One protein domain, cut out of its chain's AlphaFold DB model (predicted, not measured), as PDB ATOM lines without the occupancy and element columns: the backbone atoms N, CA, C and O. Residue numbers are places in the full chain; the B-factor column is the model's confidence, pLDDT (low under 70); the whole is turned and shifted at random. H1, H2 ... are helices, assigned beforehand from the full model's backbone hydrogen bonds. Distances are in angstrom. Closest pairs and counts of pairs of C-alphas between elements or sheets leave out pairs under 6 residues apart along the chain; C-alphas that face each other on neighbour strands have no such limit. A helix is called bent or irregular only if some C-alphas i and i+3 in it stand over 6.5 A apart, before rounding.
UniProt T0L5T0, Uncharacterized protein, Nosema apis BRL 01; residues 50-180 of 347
ATOM      1  N   LYS A  50      11.028  41.645  54.781       96.19
ATOM      2  CA  LYS A  50      11.929  40.566  55.175       96.19
ATOM      3  C   LYS A  50      11.809  39.349  54.256       96.19
ATOM      4  O   LYS A  50      12.828  38.875  53.776       96.19
ATOM      5  N   GLU A  51      10.594  38.876  53.973       94.44
ATOM      6  CA  GLU A  51      10.381  37.726  53.080       94.44
ATOM      7  C   GLU A  51      10.975  37.962  51.687       94.44
ATOM      8  O   GLU A  51      11.585  37.062  51.108       94.44
ATOM      9  N   LEU A  52      10.834  39.183  51.163       95.44
ATOM     10  CA  LEU A  52      11.373  39.556  49.856       95.44
ATOM     11  C   LEU A  52      12.902  39.646  49.855       95.44
ATOM     12  O   LEU A  52      13.541  39.251  48.881       95.44
ATOM     13  N   LEU A  53      13.503  40.152  50.929       95.00
ATOM     14  CA  LEU A  53      14.959  40.203  51.051       95.00
ATOM     15  C   LEU A  53      15.557  38.809  51.266       95.00
ATOM     16  O   LEU A  53      16.581  38.495  50.659       95.00
ATOM     17  N   ASP A  54      14.906  37.965  52.066       93.81
ATOM     18  CA  ASP A  54      15.345  36.597  52.345       93.81
ATOM     19  C   ASP A  54      15.393  35.771  51.049       93.81
ATOM     20  O   ASP A  54      16.427  35.178  50.745       93.81
ATOM     21  N   ILE A  55      14.349  35.811  50.208       92.75
ATOM     22  CA  ILE A  55      14.343  35.055  48.941       92.75
ATOM     23  C   ILE A  55      15.401  35.546  47.938       92.75
ATOM     24  O   ILE A  55      16.007  34.738  47.229       92.75
ATOM     25  N   ILE A  56      15.667  36.856  47.892       91.56
ATOM     26  CA  ILE A  56      16.731  37.427  47.055       91.56
ATOM     27  C   ILE A  56      18.103  36.945  47.544       91.56
ATOM     28  O   ILE A  56      18.949  36.563  46.733       91.56
ATOM     29  N   ASN A  57      18.334  36.963  48.857       89.62
ATOM     30  CA  ASN A  57      19.604  36.553  49.454       89.62
ATOM     31  C   ASN A  57      19.840  35.043  49.315       89.62
ATOM     32  O   ASN A  57      20.924  34.637  48.904       89.62
ATOM     33  N   ASP A  58      18.812  34.221  49.534       88.38
ATOM     34  CA  ASP A  58      18.863  32.775  49.306       88.38
ATOM     35  C   ASP A  58      19.247  32.437  47.862       88.38
ATOM     36  O   ASP A  58      20.009  31.496  47.604       88.38
ATOM     37  N   TRP A  59      18.711  33.189  46.896       87.62
ATOM     38  CA  TRP A  59      19.097  33.039  45.498       87.62
ATOM     39  C   TRP A  59      20.555  33.451  45.267       87.62
ATOM     40  O   TRP A  59      21.285  32.681  44.642       87.62
ATOM     41  N   LYS A  60      21.008  34.597  45.798       82.56
ATOM     42  CA  LYS A  60      22.411  35.047  45.678       82.56
ATOM     43  C   LYS A  60      23.383  33.993  46.193       82.56
ATOM     44  O   LYS A  60      24.306  33.615  45.477       82.56
ATOM     45  N   ASP A  61      23.116  33.437  47.372       81.81
ATOM     46  CA  ASP A  61      23.950  32.401  47.979       81.81
ATOM     47  C   ASP A  61      24.037  31.137  47.111       81.81
ATOM     48  O   ASP A  61      25.087  30.494  47.025       81.81
ATOM     49  N   LYS A  62      22.933  30.744  46.461       79.44
ATOM     50  CA  LYS A  62      22.909  29.615  45.515       79.44
ATOM     51  C   LYS A  62      23.638  29.954  44.216       79.44
ATOM     52  O   LYS A  62      24.355  29.106  43.682       79.44
ATOM     53  N   PHE A  63      23.461  31.171  43.713       72.50
ATOM     54  CA  PHE A  63      24.061  31.649  42.474       72.50
ATOM     55  C   PHE A  63      25.585  31.772  42.592       72.50
ATOM     56  O   PHE A  63      26.308  31.249  41.743       72.50
ATOM     57  N   ASP A  64      26.095  32.344  43.683       64.62
ATOM     58  CA  ASP A  64      27.533  32.468  43.941       64.62
ATOM     59  C   ASP A  64      28.210  31.095  44.075       64.62
ATOM     60  O   ASP A  64      29.297  30.871  43.535       64.62
ATOM     61  N   LYS A  65      27.521  30.114  44.677       60.62
ATOM     62  CA  LYS A  65      27.982  28.712  44.720       60.62
ATOM     63  C   LYS A  65      28.063  28.070  43.329       60.62
ATOM     64  O   LYS A  65      28.982  27.289  43.083       60.62
ATOM     65  N   LYS A  66      27.139  28.389  42.411       60.81
ATOM     66  CA  LYS A  66      27.162  27.907  41.012       60.81
ATOM     67  C   LYS A  66      28.267  28.578  40.184       60.81
ATOM     68  O   LYS A  66      28.917  27.911  39.379       60.81
ATOM     69  N   LYS A  67      28.522  29.875  40.401       56.28
ATOM     70  CA  LYS A  67      29.464  30.698  39.614       56.28
ATOM     71  C   LYS A  67      30.939  30.302  39.752       56.28
ATOM     72  O   LYS A  67      31.756  30.726  38.937       56.28
ATOM     73  N   HIS A  68      31.281  29.413  40.690       47.81
ATOM     74  CA  HIS A  68      32.584  28.734  40.719       47.81
ATOM     75  C   HIS A  68      32.829  27.778  39.528       47.81
ATOM     76  O   HIS A  68      33.903  27.182  39.436       47.81
ATOM     77  N   LYS A  69      31.890  27.658  38.576       43.31
ATOM     78  CA  LYS A  69      32.098  27.028  37.264       43.31
ATOM     79  C   LYS A  69      31.513  27.909  36.148       43.31
ATOM     80  O   LYS A  69      30.306  27.947  35.972       43.31
ATOM     81  N   ASN A  70      32.394  28.608  35.425       43.69
ATOM     82  CA  ASN A  70      32.219  29.275  34.121       43.69
ATOM     83  C   ASN A  70      30.813  29.774  33.716       43.69
ATOM     84  O   ASN A  70      30.005  29.009  33.203       43.69
ATOM     85  N   ASN A  71      30.600  31.093  33.783       41.19
ATOM     86  CA  ASN A  71      30.362  31.985  32.631       41.19
ATOM     87  C   ASN A  71      30.012  33.397  33.138       41.19
ATOM     88  O   ASN A  71      29.350  33.567  34.163       41.19
ATOM     89  N   LYS A  72      30.504  34.430  32.440       44.59
ATOM     90  CA  LYS A  72      30.085  35.820  32.666       44.59
ATOM     91  C   LYS A  72      28.643  35.968  32.190       44.59
ATOM     92  O   LYS A  72      28.300  35.461  31.128       44.59
ATOM     93  N   VAL A  73      27.841  36.656  32.990       46.34
ATOM     94  CA  VAL A  73      26.428  36.918  32.722       46.34
ATOM     95  C   VAL A  73      26.252  38.422  32.466       46.34
ATOM     96  O   VAL A  73      26.965  39.212  33.088       46.34
ATOM     97  N   ASN A  74      25.392  38.802  31.518       47.66
ATOM     98  CA  ASN A  74      25.322  40.108  30.857       47.66
ATOM     99  C   ASN A  74      24.137  40.959  31.357       47.66
ATOM    100  O   ASN A  74      23.024  40.897  30.837       47.66
ATOM    101  N   ILE A  75      24.387  41.870  32.294       48.25
ATOM    102  CA  ILE A  75      23.396  42.893  32.653       48.25
ATOM    103  C   ILE A  75      23.673  44.195  31.911       48.25
ATOM    104  O   ILE A  75      24.789  44.712  31.952       48.25
ATOM    105  N   LEU A  76      22.641  44.725  31.248       44.59
ATOM    106  CA  LEU A  76      22.635  46.089  30.727       44.59
ATOM    107  C   LEU A  76      22.436  47.050  31.906       44.59
ATOM    108  O   LEU A  76      21.413  46.990  32.587       44.59
ATOM    109  N   ASP A  77      23.431  47.906  32.163       42.41
ATOM    110  CA  ASP A  77      23.331  49.015  33.119       42.41
ATOM    111  C   ASP A  77      22.136  49.902  32.706       42.41
ATOM    112  O   ASP A  77      22.121  50.395  31.575       42.41
ATOM    113  N   PRO A  78      21.121  50.111  33.569       44.47
ATOM    114  CA  PRO A  78      19.989  50.990  33.269       44.47
ATOM    115  C   PRO A  78      20.407  52.443  33.017       44.47
ATOM    116  O   PRO A  78      19.629  53.221  32.468       44.47
ATOM    117  N   ASN A  79      21.619  52.825  33.434       42.94
ATOM    118  CA  ASN A  79      22.265  54.017  32.923       42.94
ATOM    119  C   ASN A  79      23.019  53.609  31.651       42.94
ATOM    120  O   ASN A  79      24.174  53.176  31.713       42.94
ATOM    121  N   GLU A  80      22.379  53.757  30.488       42.56
ATOM    122  CA  GLU A  80      23.117  53.877  29.226       42.56
ATOM    123  C   GLU A  80      24.306  54.826  29.478       42.56
ATOM    124  O   GLU A  80      24.099  55.846  30.122       42.56
ATOM    125  N   TYR A  81      25.529  54.454  29.068       40.88
ATOM    126  CA  TYR A  81      26.781  55.252  29.009       40.88
ATOM    127  C   TYR A  81      28.038  54.672  29.676       40.88
ATOM    128  O   TYR A  81      29.102  55.264  29.497       40.88
ATOM    129  N   THR A  82      28.022  53.524  30.361       46.19
ATOM    130  CA  THR A  82      29.283  53.015  30.954       46.19
ATOM    131  C   THR A  82      30.006  51.956  30.121       46.19
ATOM    132  O   THR A  82      31.208  51.801  30.299       46.19
ATOM    133  N   ASN A  83      29.341  51.243  29.197       39.94
ATOM    134  CA  ASN A  83      29.902  50.056  28.510       39.94
ATOM    135  C   ASN A  83      30.512  49.006  29.475       39.94
ATOM    136  O   ASN A  83      31.181  48.067  29.038       39.94
ATOM    137  N   GLU A  84      30.277  49.139  30.784       39.19
ATOM    138  CA  GLU A  84      30.826  48.279  31.821       39.19
ATOM    139  C   GLU A  84      29.762  47.273  32.247       39.19
ATOM    140  O   GLU A  84      28.764  47.599  32.888       39.19
ATOM    141  N   VAL A  85      30.003  46.014  31.885       42.84
ATOM    142  CA  VAL A  85      29.202  44.870  32.319       42.84
ATOM    143  C   VAL A  85      29.386  44.698  33.827       42.84
ATOM    144  O   VAL A  85      30.436  44.233  34.279       42.84
ATOM    145  N   LYS A  86      28.371  45.060  34.616       46.81
ATOM    146  CA  LYS A  86      28.340  44.771  36.055       46.81
ATOM    147  C   LYS A  86      27.749  43.384  36.301       46.81
ATOM    148  O   LYS A  86      26.853  42.925  35.600       46.81
ATOM    149  N   SER A  87      28.286  42.697  37.305       52.12
ATOM    150  CA  SER A  87      27.695  41.477  37.859       52.12
ATOM    151  C   SER A  87      26.244  41.717  38.274       52.12
ATOM    152  O   SER A  87      25.935  42.829  38.683       52.12
ATOM    153  N   PHE A  88      25.413  40.667  38.253       59.53
ATOM    154  CA  PHE A  88      24.089  40.617  38.891       59.53
ATOM    155  C   PHE A  88      23.982  41.455  40.161       59.53
ATOM    156  O   PHE A  88      24.371  41.009  41.239       59.53
ATOM    157  N   ASP A  89      23.456  42.670  40.011       70.31
ATOM    158  CA  ASP A  89      23.315  43.627  41.095       70.31
ATOM    159  C   ASP A  89      21.832  43.811  41.404       70.31
ATOM    160  O   ASP A  89      21.085  44.452  40.668       70.31
ATOM    161  N   THR A  90      21.394  43.225  42.515       83.69
ATOM    162  CA  THR A  90      20.021  43.401  42.993       83.69
ATOM    163  C   THR A  90      19.860  44.687  43.798       83.69
ATOM    164  O   THR A  90      18.786  44.891  44.352       83.69
ATOM    165  N   LYS A  91      20.899  45.521  43.938       85.06
ATOM    166  CA  LYS A  91      20.888  46.683  44.831       85.06
ATOM    167  C   LYS A  91      19.769  47.659  44.502       85.06
ATOM    168  O   LYS A  91      19.056  48.076  45.402       85.06
ATOM    169  N   ILE A  92      19.559  47.966  43.219       84.69
ATOM    170  CA  ILE A  92      18.472  48.866  42.797       84.69
ATOM    171  C   ILE A  92      17.117  48.313  43.263       84.69
ATOM    172  O   ILE A  92      16.297  49.056  43.798       84.69
ATOM    173  N   LEU A  93      16.907  47.001  43.113       90.06
ATOM    174  CA  LEU A  93      15.690  46.322  43.546       90.06
ATOM    175  C   LEU A  93      15.558  46.274  45.076       90.06
ATOM    176  O   LEU A  93      14.475  46.535  45.584       90.06
ATOM    177  N   THR A  94      16.625  45.971  45.820       91.12
ATOM    178  CA  THR A  94      16.577  45.930  47.292       91.12
ATOM    179  C   THR A  94      16.375  47.318  47.890       91.12
ATOM    180  O   THR A  94      15.574  47.460  48.805       91.12
ATOM    181  N   ASP A  95      17.031  48.342  47.336       89.19
ATOM    182  CA  ASP A  95      16.851  49.740  47.741       89.19
ATOM    183  C   ASP A  95      15.413  50.192  47.455       89.19
ATOM    184  O   ASP A  95      14.796  50.870  48.272       89.19
ATOM    185  N   TYR A  96      14.851  49.780  46.314       91.81
ATOM    186  CA  TYR A  96      13.462  50.056  45.963       91.81
ATOM    187  C   TYR A  96      12.464  49.361  46.894       91.81
ATOM    188  O   TYR A  96      11.537  50.003  47.383       91.81
ATOM    189  N   ILE A  97      12.663  48.067  47.173       94.50
ATOM    190  CA  ILE A  97      11.850  47.304  48.131       94.50
ATOM    191  C   ILE A  97      11.878  48.008  49.482       94.50
ATOM    192  O   ILE A  97      10.815  48.323  50.006       94.50
ATOM    193  N   HIS A  98      13.065  48.325  49.999       94.00
ATOM    194  CA  HIS A  98      13.213  49.034  51.264       94.00
ATOM    195  C   HIS A  98      12.385  50.322  51.290       94.00
ATOM    196  O   HIS A  98      11.644  50.572  52.241       94.00
ATOM    197  N   HIS A  99      12.419  51.086  50.198       92.38
ATOM    198  CA  HIS A  99      11.657  52.323  50.059       92.38
ATOM    199  C   HIS A  99      10.138  52.138  50.040       92.38
ATOM    200  O   HIS A  99       9.408  52.931  50.632       92.38
ATOM    201  N   LEU A 100       9.637  51.062  49.427       93.81
ATOM    202  CA  LEU A 100       8.204  50.747  49.440       93.81
ATOM    203  C   LEU A 100       7.666  50.486  50.855       93.81
ATOM    204  O   LEU A 100       6.501  50.792  51.133       93.81
ATOM    205  N   TYR A 101       8.485  49.918  51.747       95.56
ATOM    206  CA  TYR A 101       8.114  49.672  53.148       95.56
ATOM    207  C   TYR A 101       8.468  50.844  54.070       95.56
ATOM    208  O   TYR A 101       7.788  51.043  55.078       95.56
ATOM    209  N   ASN A 102       9.445  51.669  53.686       93.38
ATOM    210  CA  ASN A 102       9.953  52.798  54.462       93.38
ATOM    211  C   ASN A 102       9.902  54.112  53.644       93.38
ATOM    212  O   ASN A 102      10.927  54.746  53.400       93.38
ATOM    213  N   PRO A 103       8.705  54.597  53.252       89.88
ATOM    214  CA  PRO A 103       8.546  55.704  52.293       89.88
ATOM    215  C   PRO A 103       9.016  57.076  52.807       89.88
ATOM    216  O   PRO A 103       8.952  58.068  52.083       89.88
ATOM    217  N   LYS A 104       9.425  57.168  54.079       88.25
ATOM    218  CA  LYS A 104       9.979  58.386  54.689       88.25
ATOM    219  C   LYS A 104      11.485  58.518  54.484       88.25
ATOM    220  O   LYS A 104      12.016  59.604  54.705       88.25
ATOM    221  N   ASP A 105      12.154  57.437  54.105       87.88
ATOM    222  CA  ASP A 105      13.599  57.434  53.942       87.88
ATOM    223  C   ASP A 105      13.994  58.212  52.679       87.88
ATOM    224  O   ASP A 105      13.161  58.594  51.860       87.88
ATOM    225  N   ILE A 106      15.278  58.504  52.491       79.50
ATOM    226  CA  ILE A 106      15.725  59.219  51.287       79.50
ATOM    227  C   ILE A 106      15.850  58.213  50.140       79.50
ATOM    228  O   ILE A 106      16.636  57.273  50.238       79.50
ATOM    229  N   TYR A 107      15.099  58.412  49.052       80.50
ATOM    230  CA  TYR A 107      15.272  57.668  47.801       80.50
ATOM    231  C   TYR A 107      15.806  58.586  46.714       80.50
ATOM    232  O   TYR A 107      15.281  59.676  46.493       80.50
ATOM    233  N   ASN A 108      16.812  58.119  45.982       74.19
ATOM    234  CA  ASN A 108      17.423  58.895  44.900       74.19
ATOM    235  C   ASN A 108      16.736  58.683  43.536       74.19
ATOM    236  O   ASN A 108      17.237  59.157  42.516       74.19
ATOM    237  N   LYS A 109      15.633  57.930  43.492       80.81
ATOM    238  CA  LYS A 109      14.843  57.654  42.281       80.81
ATOM    239  C   LYS A 109      13.403  58.138  42.484       80.81
ATOM    240  O   LYS A 109      13.093  58.796  43.473       80.81
ATOM    241  N   TRP A 110      12.531  57.867  41.518       79.56
ATOM    242  CA  TRP A 110      11.133  58.282  41.586       79.56
ATOM    243  C   TRP A 110      10.397  57.575  42.725       79.56
ATOM    244  O   TRP A 110      10.372  56.349  42.799       79.56
ATOM    245  N   ASN A 111       9.775  58.373  43.590       83.06
ATOM    246  CA  ASN A 111       8.974  57.865  44.695       83.06
ATOM    247  C   ASN A 111       7.593  57.421  44.218       83.06
ATOM    248  O   ASN A 111       6.942  58.100  43.418       83.06
ATOM    249  N   VAL A 112       7.122  56.317  44.794       86.88
ATOM    250  CA  VAL A 112       5.734  55.877  44.659       86.88
ATOM    251  C   VAL A 112       4.852  56.732  45.578       86.88
ATOM    252  O   VAL A 112       5.185  56.898  46.755       86.88
ATOM    253  N   PRO A 113       3.728  57.277  45.081       87.38
ATOM    254  CA  PRO A 113       2.751  57.966  45.920       87.38
ATOM    255  C   PRO A 113       2.280  57.098  47.094       87.38
ATOM    256  O   PRO A 113       2.022  55.906  46.936       87.38
ATOM    257  N   THR A 114       2.134  57.691  48.282       88.06
ATOM    258  CA  THR A 114       1.820  56.949  49.518       88.06
ATOM    259  C   THR A 114       0.505  56.175  49.446       88.06
ATOM    260  O   THR A 114       0.404  55.086  50.004       88.06
ATOM    261  N   ASN A 115      -0.479  56.704  48.719       86.44
ATOM    262  CA  ASN A 115      -1.768  56.063  48.452       86.44
ATOM    263  C   ASN A 115      -1.684  54.856  47.498       86.44
ATOM    264  O   ASN A 115      -2.673  54.145  47.367       86.44
ATOM    265  N   LEU A 116      -0.539  54.614  46.851       87.94
ATOM    266  CA  LEU A 116      -0.322  53.511  45.906       87.94
ATOM    267  C   LEU A 116       0.675  52.456  46.398       87.94
ATOM    268  O   LEU A 116       0.882  51.449  45.721       87.94
ATOM    269  N   LEU A 117       1.299  52.666  47.560       91.31
ATOM    270  CA  LEU A 117       2.360  51.789  48.061       91.31
ATOM    271  C   LEU A 117       1.918  50.330  48.146       91.31
ATOM    272  O   LEU A 117       2.667  49.443  47.750       91.31
ATOM    273  N   ASP A 118       0.705  50.074  48.627       91.44
ATOM    274  CA  ASP A 118       0.214  48.710  48.806       91.44
ATOM    275  C   ASP A 118       0.019  47.978  47.480       91.44
ATOM    276  O   ASP A 118       0.303  46.785  47.400       91.44
ATOM    277  N   ASP A 119      -0.375  48.677  46.419       88.69
ATOM    278  CA  ASP A 119      -0.503  48.060  45.102       88.69
ATOM    279  C   ASP A 119       0.866  47.711  44.522       88.69
ATOM    280  O   ASP A 119       1.084  46.581  44.082       88.69
ATOM    281  N   PHE A 120       1.838  48.618  44.631       92.12
ATOM    282  CA  PHE A 120       3.215  48.329  44.234       92.12
ATOM    283  C   PHE A 120       3.825  47.175  45.037       92.12
ATOM    284  O   PHE A 120       4.476  46.315  44.443       92.12
ATOM    285  N   LYS A 121       3.581  47.095  46.352       94.25
ATOM    286  CA  LYS A 121       4.042  45.972  47.186       94.25
ATOM    287  C   LYS A 121       3.467  44.635  46.717       94.25
ATOM    288  O   LYS A 121       4.220  43.667  46.642       94.25
ATOM    289  N   LYS A 122       2.174  44.572  46.367       91.69
ATOM    290  CA  LYS A 122       1.541  43.343  45.849       91.69
ATOM    291  C   LYS A 122       2.230  42.869  44.567       91.69
ATOM    292  O   LYS A 122       2.642  41.713  44.475       91.69
ATOM    293  N   TYR A 123       2.406  43.764  43.592       91.44
ATOM    294  CA  TYR A 123       3.040  43.415  42.317       91.44
ATOM    295  C   TYR A 123       4.511  43.039  42.470       91.44
ATOM    296  O   TYR A 123       4.923  41.978  42.005       91.44
ATOM    297  N   ILE A 124       5.298  43.885  43.138       94.06
ATOM    298  CA  ILE A 124       6.725  43.634  43.365       94.06
ATOM    299  C   ILE A 124       6.918  42.342  44.135       94.06
ATOM    300  O   ILE A 124       7.786  41.556  43.778       94.06
ATOM    301  N   GLY A 125       6.079  42.092  45.136       93.19
ATOM    302  CA  GLY A 125       6.143  40.871  45.909       93.19
ATOM    303  C   GLY A 125       6.006  39.624  45.039       93.19
ATOM    304  O   GLY A 125       6.892  38.772  45.048       93.19
ATOM    305  N   VAL A 126       4.960  39.548  44.208       90.19
ATOM    306  CA  VAL A 126       4.770  38.401  43.304       90.19
ATOM    307  C   VAL A 126       5.891  38.296  42.268       90.19
ATOM    308  O   VAL A 126       6.381  37.194  42.020       90.19
ATOM    309  N   ILE A 127       6.329  39.416  41.686       92.44
ATOM    310  CA  ILE A 127       7.428  39.440  40.710       92.44
ATOM    311  C   ILE A 127       8.714  38.894  41.334       92.44
ATOM    312  O   ILE A 127       9.322  37.990  40.768       92.44
ATOM    313  N   VAL A 128       9.109  39.404  42.504       93.31
ATOM    314  CA  VAL A 128      10.309  38.976  43.238       93.31
ATOM    315  C   VAL A 128      10.219  37.493  43.563       93.31
ATOM    316  O   VAL A 128      11.130  36.738  43.225       93.31
ATOM    317  N   PHE A 129       9.101  37.047  44.141       90.06
ATOM    318  CA  PHE A 129       8.920  35.637  44.460       90.06
ATOM    319  C   PHE A 129       9.041  34.757  43.224       90.06
ATOM    320  O   PHE A 129       9.746  33.748  43.249       90.06
ATOM    321  N   LYS A 130       8.390  35.143  42.126       88.00
ATOM    322  CA  LYS A 130       8.400  34.355  40.897       88.00
ATOM    323  C   LYS A 130       9.779  34.307  40.251       88.00
ATOM    324  O   LYS A 130      10.192  33.248  39.784       88.00
ATOM    325  N   LEU A 131      10.468  35.442  40.233       89.50
ATOM    326  CA  LEU A 131      11.785  35.592  39.643       89.50
ATOM    327  C   LEU A 131      12.818  34.759  40.408       89.50
ATOM    328  O   LEU A 131      13.431  33.862  39.838       89.50
ATOM    329  N   PHE A 132      12.945  34.985  41.715       89.00
ATOM    330  CA  PHE A 132      13.995  34.378  42.537       89.00
ATOM    331  C   PHE A 132      13.679  32.952  43.019       89.00
ATOM    332  O   PHE A 132      14.562  32.274  43.540       89.00
ATOM    333  N   SER A 133      12.459  32.451  42.780       85.69
ATOM    334  CA  SER A 133      12.145  31.015  42.900       85.69
ATOM    335  C   SER A 133      12.517  30.201  41.654       85.69
ATOM    336  O   SER A 133      12.421  28.972  41.684       85.69
ATOM    337  N   SER A 134      12.884  30.845  40.541       83.81
ATOM    338  CA  SER A 134      13.279  30.136  39.320       83.81
ATOM    339  C   SER A 134      14.646  29.466  39.484       83.81
ATOM    340  O   SER A 134      15.538  29.980  40.155       83.81
ATOM    341  N   ASN A 135      14.829  28.320  38.824       79.94
ATOM    342  CA  ASN A 135      16.133  27.657  38.718       79.94
ATOM    343  C   ASN A 135      16.886  28.020  37.423       79.94
ATOM    344  O   ASN A 135      18.028  27.587  37.256       79.94
ATOM    345  N   ASP A 136      16.247  28.769  36.518       81.12
ATOM    346  CA  ASP A 136      16.809  29.222  35.244       81.12
ATOM    347  C   ASP A 136      17.467  30.598  35.416       81.12
ATOM    348  O   ASP A 136      16.793  31.617  35.579       81.12
ATOM    349  N   ASP A 137      18.799  30.615  35.383       75.69
ATOM    350  CA  ASP A 137      19.588  31.822  35.614       75.69
ATOM    351  C   ASP A 137      19.448  32.847  34.458       75.69
ATOM    352  O   ASP A 137      19.495  34.050  34.717       75.69
ATOM    353  N   LEU A 138      19.195  32.408  33.212       76.25
ATOM    354  CA  LEU A 138      18.965  33.299  32.056       76.25
ATOM    355  C   LEU A 138      17.591  33.973  32.132       76.25
ATOM    356  O   LEU A 138      17.443  35.155  31.812       76.25
ATOM    357  N   PHE A 139      16.581  33.232  32.589       82.31
ATOM    358  CA  PHE A 139      15.262  33.791  32.880       82.31
ATOM    359  C   PHE A 139      15.359  34.902  33.932       82.31
ATOM    360  O   PHE A 139      14.781  35.978  33.765       82.31
ATOM    361  N   ILE A 140      16.125  34.661  35.001       81.31
ATOM    362  CA  ILE A 140      16.313  35.642  36.074       81.31
ATOM    363  C   ILE A 140      17.010  36.896  35.552       81.31
ATOM    364  O   ILE A 140      16.565  38.005  35.841       81.31
ATOM    365  N   GLU A 141      18.052  36.731  34.740       74.06
ATOM    366  CA  GLU A 141      18.792  37.824  34.104       74.06
ATOM    367  C   GLU A 141      17.901  38.778  33.311       74.06
ATOM    368  O   GLU A 141      17.851  39.978  33.593       74.06
ATOM    369  N   GLY A 142      17.173  38.244  32.327       75.50
ATOM    370  CA  GLY A 142      16.385  39.067  31.413       75.50
ATOM    371  C   GLY A 142      15.299  39.856  32.144       75.50
ATOM    372  O   GLY A 142      15.068  41.039  31.866       75.50
ATOM    373  N   HIS A 143      14.657  39.226  33.127       87.06
ATOM    374  CA  HIS A 143      13.558  39.838  33.862       87.06
ATOM    375  C   HIS A 143      14.022  40.761  34.996       87.06
ATOM    376  O   HIS A 143      13.373  41.781  35.223       87.06
ATOM    377  N   LEU A 144      15.160  40.492  35.652       85.69
ATOM    378  CA  LEU A 144      15.737  41.415  36.636       85.69
ATOM    379  C   LEU A 144      16.186  42.726  35.985       85.69
ATOM    380  O   LEU A 144      15.958  43.793  36.555       85.69
ATOM    381  N   ASN A 145      16.782  42.664  34.791       79.38
ATOM    382  CA  ASN A 145      17.179  43.862  34.044       79.38
ATOM    383  C   ASN A 145      15.960  44.714  33.702       79.38
ATOM    384  O   ASN A 145      15.924  45.908  33.993       79.38
ATOM    385  N   SER A 146      14.926  44.067  33.161       83.62
ATOM    386  CA  SER A 146      13.664  44.723  32.827       83.62
ATOM    387  C   SER A 146      13.027  45.377  34.059       83.62
ATOM    388  O   SER A 146      12.621  46.535  34.002       83.62
ATOM    389  N   LEU A 147      13.009  44.676  35.200       89.12
ATOM    390  CA  LEU A 147      12.490  45.207  36.461       89.12
ATOM    391  C   LEU A 147      13.319  46.388  36.979       89.12
ATOM    392  O   LEU A 147      12.755  47.387  37.414       89.12
ATOM    393  N   SER A 148      14.645  46.298  36.906       84.88
ATOM    394  CA  SER A 148      15.557  47.346  37.384       84.88
ATOM    395  C   SER A 148      15.431  48.639  36.573       84.88
ATOM    396  O   SER A 148      15.528  49.733  37.131       84.88
ATOM    397  N   ILE A 149      15.162  48.522  35.271       82.00
ATOM    398  CA  ILE A 149      14.819  49.658  34.409       82.00
ATOM    399  C   ILE A 149      13.432  50.197  34.785       82.00
ATOM    400  O   ILE A 149      13.284  51.396  35.021       82.00
ATOM    401  N   ALA A 150      12.433  49.315  34.903       86.75
ATOM    402  CA  ALA A 150      11.049  49.676  35.204       86.75
ATOM    403  C   ALA A 150      10.921  50.534  36.472       86.75
ATOM    404  O   ALA A 150      10.278  51.583  36.444       86.75
ATOM    405  N   ILE A 151      11.581  50.128  37.565       87.88
ATOM    406  CA  ILE A 151      11.523  50.822  38.863       87.88
ATOM    407  C   ILE A 151      12.190  52.204  38.853       87.88
ATOM    408  O   ILE A 151      11.943  52.992  39.762       87.88
ATOM    409  N   CYS A 152      12.993  52.524  37.834       84.38
ATOM    410  CA  CYS A 152      13.651  53.822  37.694       84.38
ATOM    411  C   CYS A 152      12.803  54.877  36.961       84.38
ATOM    412  O   CYS A 152      13.209  56.041  36.919       84.38
ATOM    413  N   TYR A 153      11.661  54.510  36.373       83.69
ATOM    414  CA  TYR A 153      10.788  55.458  35.678       83.69
ATOM    415  C   TYR A 153       9.921  56.297  36.625       83.69
ATOM    416  O   TYR A 153       9.765  55.981  37.801       83.69
ATOM    417  N   CYS A 154       9.301  57.359  36.090       83.06
ATOM    418  CA  CYS A 154       8.244  58.082  36.798       83.06
ATOM    419  C   CYS A 154       7.071  57.147  37.136       83.06
ATOM    420  O   CYS A 154       6.813  56.193  36.402       83.06
ATOM    421  N   PHE A 155       6.339  57.437  38.217       82.75
ATOM    422  CA  PHE A 155       5.391  56.486  38.816       82.75
ATOM    423  C   PHE A 155       4.336  55.924  37.836       82.75
ATOM    424  O   PHE A 155       3.994  54.749  37.921       82.75
ATOM    425  N   GLU A 156       3.843  56.716  36.872       80.69
ATOM    426  CA  GLU A 156       2.874  56.244  35.866       80.69
ATOM    427  C   GLU A 156       3.467  55.189  34.930       80.69
ATOM    428  O   GLU A 156       2.830  54.177  34.638       80.69
ATOM    429  N   ARG A 157       4.701  55.411  34.468       82.50
ATOM    430  CA  ARG A 157       5.403  54.453  33.614       82.50
ATOM    431  C   ARG A 157       5.891  53.262  34.431       82.50
ATOM    432  O   ARG A 157       5.729  52.131  33.998       82.50
ATOM    433  N   GLN A 158       6.392  53.513  35.636       87.62
ATOM    434  CA  GLN A 158       6.777  52.490  36.602       87.62
ATOM    435  C   GLN A 158       5.636  51.492  36.848       87.62
ATOM    436  O   GLN A 158       5.838  50.285  36.741       87.62
ATOM    437  N   LYS A 159       4.421  51.999  37.100       86.69
ATOM    438  CA  LYS A 159       3.194  51.207  37.265       86.69
ATOM    439  C   LYS A 159       2.950  50.295  36.062       86.69
ATOM    440  O   LYS A 159       2.765  49.096  36.239       86.69
ATOM    441  N   ASN A 160       2.986  50.842  34.849       83.69
ATOM    442  CA  ASN A 160       2.704  50.071  33.637       83.69
ATOM    443  C   ASN A 160       3.748  48.984  33.370       83.69
ATOM    444  O   ASN A 160       3.378  47.860  33.048       83.69
ATOM    445  N   GLU A 161       5.032  49.294  33.540       88.25
ATOM    446  CA  GLU A 161       6.123  48.337  33.327       88.25
ATOM    447  C   GLU A 161       6.097  47.213  34.379       88.25
ATOM    448  O   GLU A 161       6.305  46.047  34.055       88.25
ATOM    449  N   ILE A 162       5.770  47.532  35.639       90.25
ATOM    450  CA  ILE A 162       5.605  46.533  36.705       90.25
ATOM    451  C   ILE A 162       4.395  45.633  36.435       90.25
ATOM    452  O   ILE A 162       4.513  44.416  36.563       90.25
ATOM    453  N   ILE A 163       3.250  46.195  36.031       86.69
ATOM    454  CA  ILE A 163       2.065  45.402  35.667       86.69
ATOM    455  C   ILE A 163       2.377  44.504  34.467       86.69
ATOM    456  O   ILE A 163       2.055  43.320  34.494       86.69
ATOM    457  N   PHE A 164       3.054  45.033  33.448       85.12
ATOM    458  CA  PHE A 164       3.470  44.259  32.283       85.12
ATOM    459  C   PHE A 164       4.409  43.108  32.663       85.12
ATOM    460  O   PHE A 164       4.209  41.975  32.227       85.12
ATOM    461  N   LEU A 165       5.407  43.357  33.518       88.06
ATOM    462  CA  LEU A 165       6.306  42.312  34.011       88.06
ATOM    463  C   LEU A 165       5.570  41.268  34.849       88.06
ATOM    464  O   LEU A 165       5.834  40.076  34.700       88.06
ATOM    465  N   TYR A 166       4.635  41.691  35.697       87.00
ATOM    466  CA  TYR A 166       3.762  40.782  36.429       87.00
ATOM    467  C   TYR A 166       2.977  39.881  35.470       87.00
ATOM    468  O   TYR A 166       3.053  38.660  35.594       87.00
ATOM    469  N   GLU A 167       2.296  40.454  34.476       79.50
ATOM    470  CA  GLU A 167       1.551  39.694  33.467       79.50
ATOM    471  C   GLU A 167       2.472  38.722  32.723       79.50
ATOM    472  O   GLU A 167       2.151  37.544  32.574       79.50
ATOM    473  N   LEU A 168       3.661  39.169  32.320       81.00
ATOM    474  CA  LEU A 168       4.631  38.342  31.612       81.00
ATOM    475  C   LEU A 168       5.110  37.146  32.448       81.00
ATOM    476  O   LEU A 168       5.259  36.050  31.909       81.00
ATOM    477  N   LEU A 169       5.364  37.343  33.743       79.38
ATOM    478  CA  LEU A 169       5.922  36.325  34.641       79.38
ATOM    479  C   LEU A 169       4.862  35.365  35.190       79.38
ATOM    480  O   LEU A 169       5.131  34.167  35.365       79.38
ATOM    481  N   VAL A 170       3.672  35.895  35.474       73.81
ATOM    482  CA  VAL A 170       2.562  35.172  36.091       73.81
ATOM    483  C   VAL A 170       1.696  34.510  35.022       73.81
ATOM    484  O   VAL A 170       1.547  33.293  35.084       73.81
ATOM    485  N   ASN A 171       1.254  35.216  33.971       61.53
ATOM    486  CA  ASN A 171       0.369  34.629  32.949       61.53
ATOM    487  C   ASN A 171       1.090  33.607  32.049       61.53
ATOM    488  O   ASN A 171       0.498  32.585  31.705       61.53
ATOM    489  N   LYS A 172       2.386  33.779  31.722       53.66
ATOM    490  CA  LYS A 172       3.142  32.715  31.010       53.66
ATOM    491  C   LYS A 172       3.256  31.427  31.825       53.66
ATOM    492  O   LYS A 172       3.383  30.353  31.250       53.66
ATOM    493  N   ASN A 173       3.218  31.527  33.152       42.44
ATOM    494  CA  ASN A 173       3.261  30.381  34.054       42.44
ATOM    495  C   ASN A 173       1.883  29.936  34.545       42.44
ATOM    496  O   ASN A 173       1.798  28.886  35.172       42.44
ATOM    497  N   GLU A 174       0.802  30.640  34.226       47.38
ATOM    498  CA  GLU A 174      -0.537  30.068  34.341       47.38
ATOM    499  C   GLU A 174      -0.781  28.978  33.291       47.38
ATOM    500  O   GLU A 174      -1.481  28.014  33.582       47.38
ATOM    501  N   LYS A 175      -0.054  28.985  32.164       44.84
ATOM    502  CA  LYS A 175       0.109  27.774  31.330       44.84
ATOM    503  C   LYS A 175       0.769  26.604  32.095       44.84
ATOM    504  O   LYS A 175       0.603  25.441  31.745       44.84
ATOM    505  N   ASN A 176       1.455  26.895  33.208       39.41
ATOM    506  CA  ASN A 176       2.005  25.933  34.170       39.41
ATOM    507  C   ASN A 176       1.149  25.765  35.453       39.41
ATOM    508  O   ASN A 176       1.565  25.022  36.348       39.41
ATOM    509  N   LEU A 177      -0.067  26.344  35.553       40.38
ATOM    510  CA  LEU A 177      -1.037  26.084  36.650       40.38
ATOM    511  C   LEU A 177      -1.476  24.612  36.747       40.38
ATOM    512  O   LEU A 177      -2.215  24.243  37.659       40.38
ATOM    513  N   LYS A 178      -0.936  23.737  35.892       45.50
ATOM    514  CA  LYS A 178      -0.847  22.284  36.099       45.50
ATOM    515  C   LYS A 178      -0.426  21.896  37.524       45.50
ATOM    516  O   LYS A 178      -0.815  20.831  37.989       45.50
ATOM    517  N   GLN A 179       0.304  22.747  38.253       40.22
ATOM    518  CA  GLN A 179       0.686  22.473  39.647       40.22
ATOM    519  C   GLN A 179      -0.429  22.709  40.686       40.22
ATOM    520  O   GLN A 179      -0.345  22.158  41.781       40.22
ATOM    521  N   LEU A 180      -1.497  23.449  40.356       36.84
ATOM    522  CA  LEU A 180      -2.661  23.669  41.235       36.84
ATOM    523  C   LEU A 180      -3.868  22.772  40.898       36.84
ATOM    524  O   LEU A 180      -4.915  22.875  41.535       36.84
TER     525      LEU A 180
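What this domain is: This is residues 50 to 180 of the 347 residues of an uncharacterized protein of Nosema apis BRL 01 (UniProt T0L5T0). Five helices, H1 to H5, form an up-and-down bundle, each running against the one before it, with H3 packed on by the other four. H4 and H5 lie side by side, H1 reaches H3 with one part alone, and residues 64 to 71 and 174 to 180 stick out from the body. The printed part has 131 residues with six named helices, H1 to H6 in chain order, and no named strand; the class is all helix. The whole is compact, with a radius of gyration of the C-alphas of 15.1 A, and spans 45 by 44 by 25 A.

How they stand to each other: H1, residues 50 to 67, touches H3, residues 114 to 132, with residues 52 to 59 alone; the closest C-alphas, of Trp 59 and Phe 132, are 6.0 A apart. These two run the same way at a shallow tilt of 30 degrees. H2, residues 91 to 101, forms a helical hairpin with H3, at a steep tilt of 42 degrees, the closest C-alphas being those of Leu 100 and Leu 117, 6.1 A apart. H3, the hub, forms a hairpin with H4, residues 137 to 150; the closest C-alphas, of Leu 131 and Ile 140, are 5.8 A apart. H4 forms a hairpin with H5, residues 155 to 174, opposite ways at a shallow tilt of 24 degrees, with the C-alphas of Ala 150 and Gln 158 closest at 5.3 A. H5 touches H3, where the C-alphas of Ile 127 and Tyr 166 are closest at 5.8 A. H1 and H5 are apart. Every O i to N i+4 pair is within hydrogen-bond range in H1, H2 and H4; the count is 13 of 15 in H3 and 14 of 16 in H5.

Where its parts are: H1 begins at C-alpha 50, (11.929, 40.566, 55.175), and is 25.4 A long. H2 measures 15.5 A, H3 26.6 A, H4 19.8 A and H5 27.4 A from first to last C-alpha. H3 is irregular, with C-alphas 115 and 118 7.6 A apart, and has a kink of 28 degrees near residue 121. H6, residues 177 to 180, measures 5.4 A, is too short for an O i to N i+4 pair, and ends at C-alpha 180, (-2.661, 23.669, 41.235).

The domain as a whole: The C-alphas farthest apart, of Lys 69 and Asn 115, are 46.0 A apart. The printed part has no cut. The links H1 to H2 and H2 to H3 are long, with 23 and 12 residues. The mean pLDDT of the printed part is 75.8, and residues 64 to 88 and 171 to 180 are under 70.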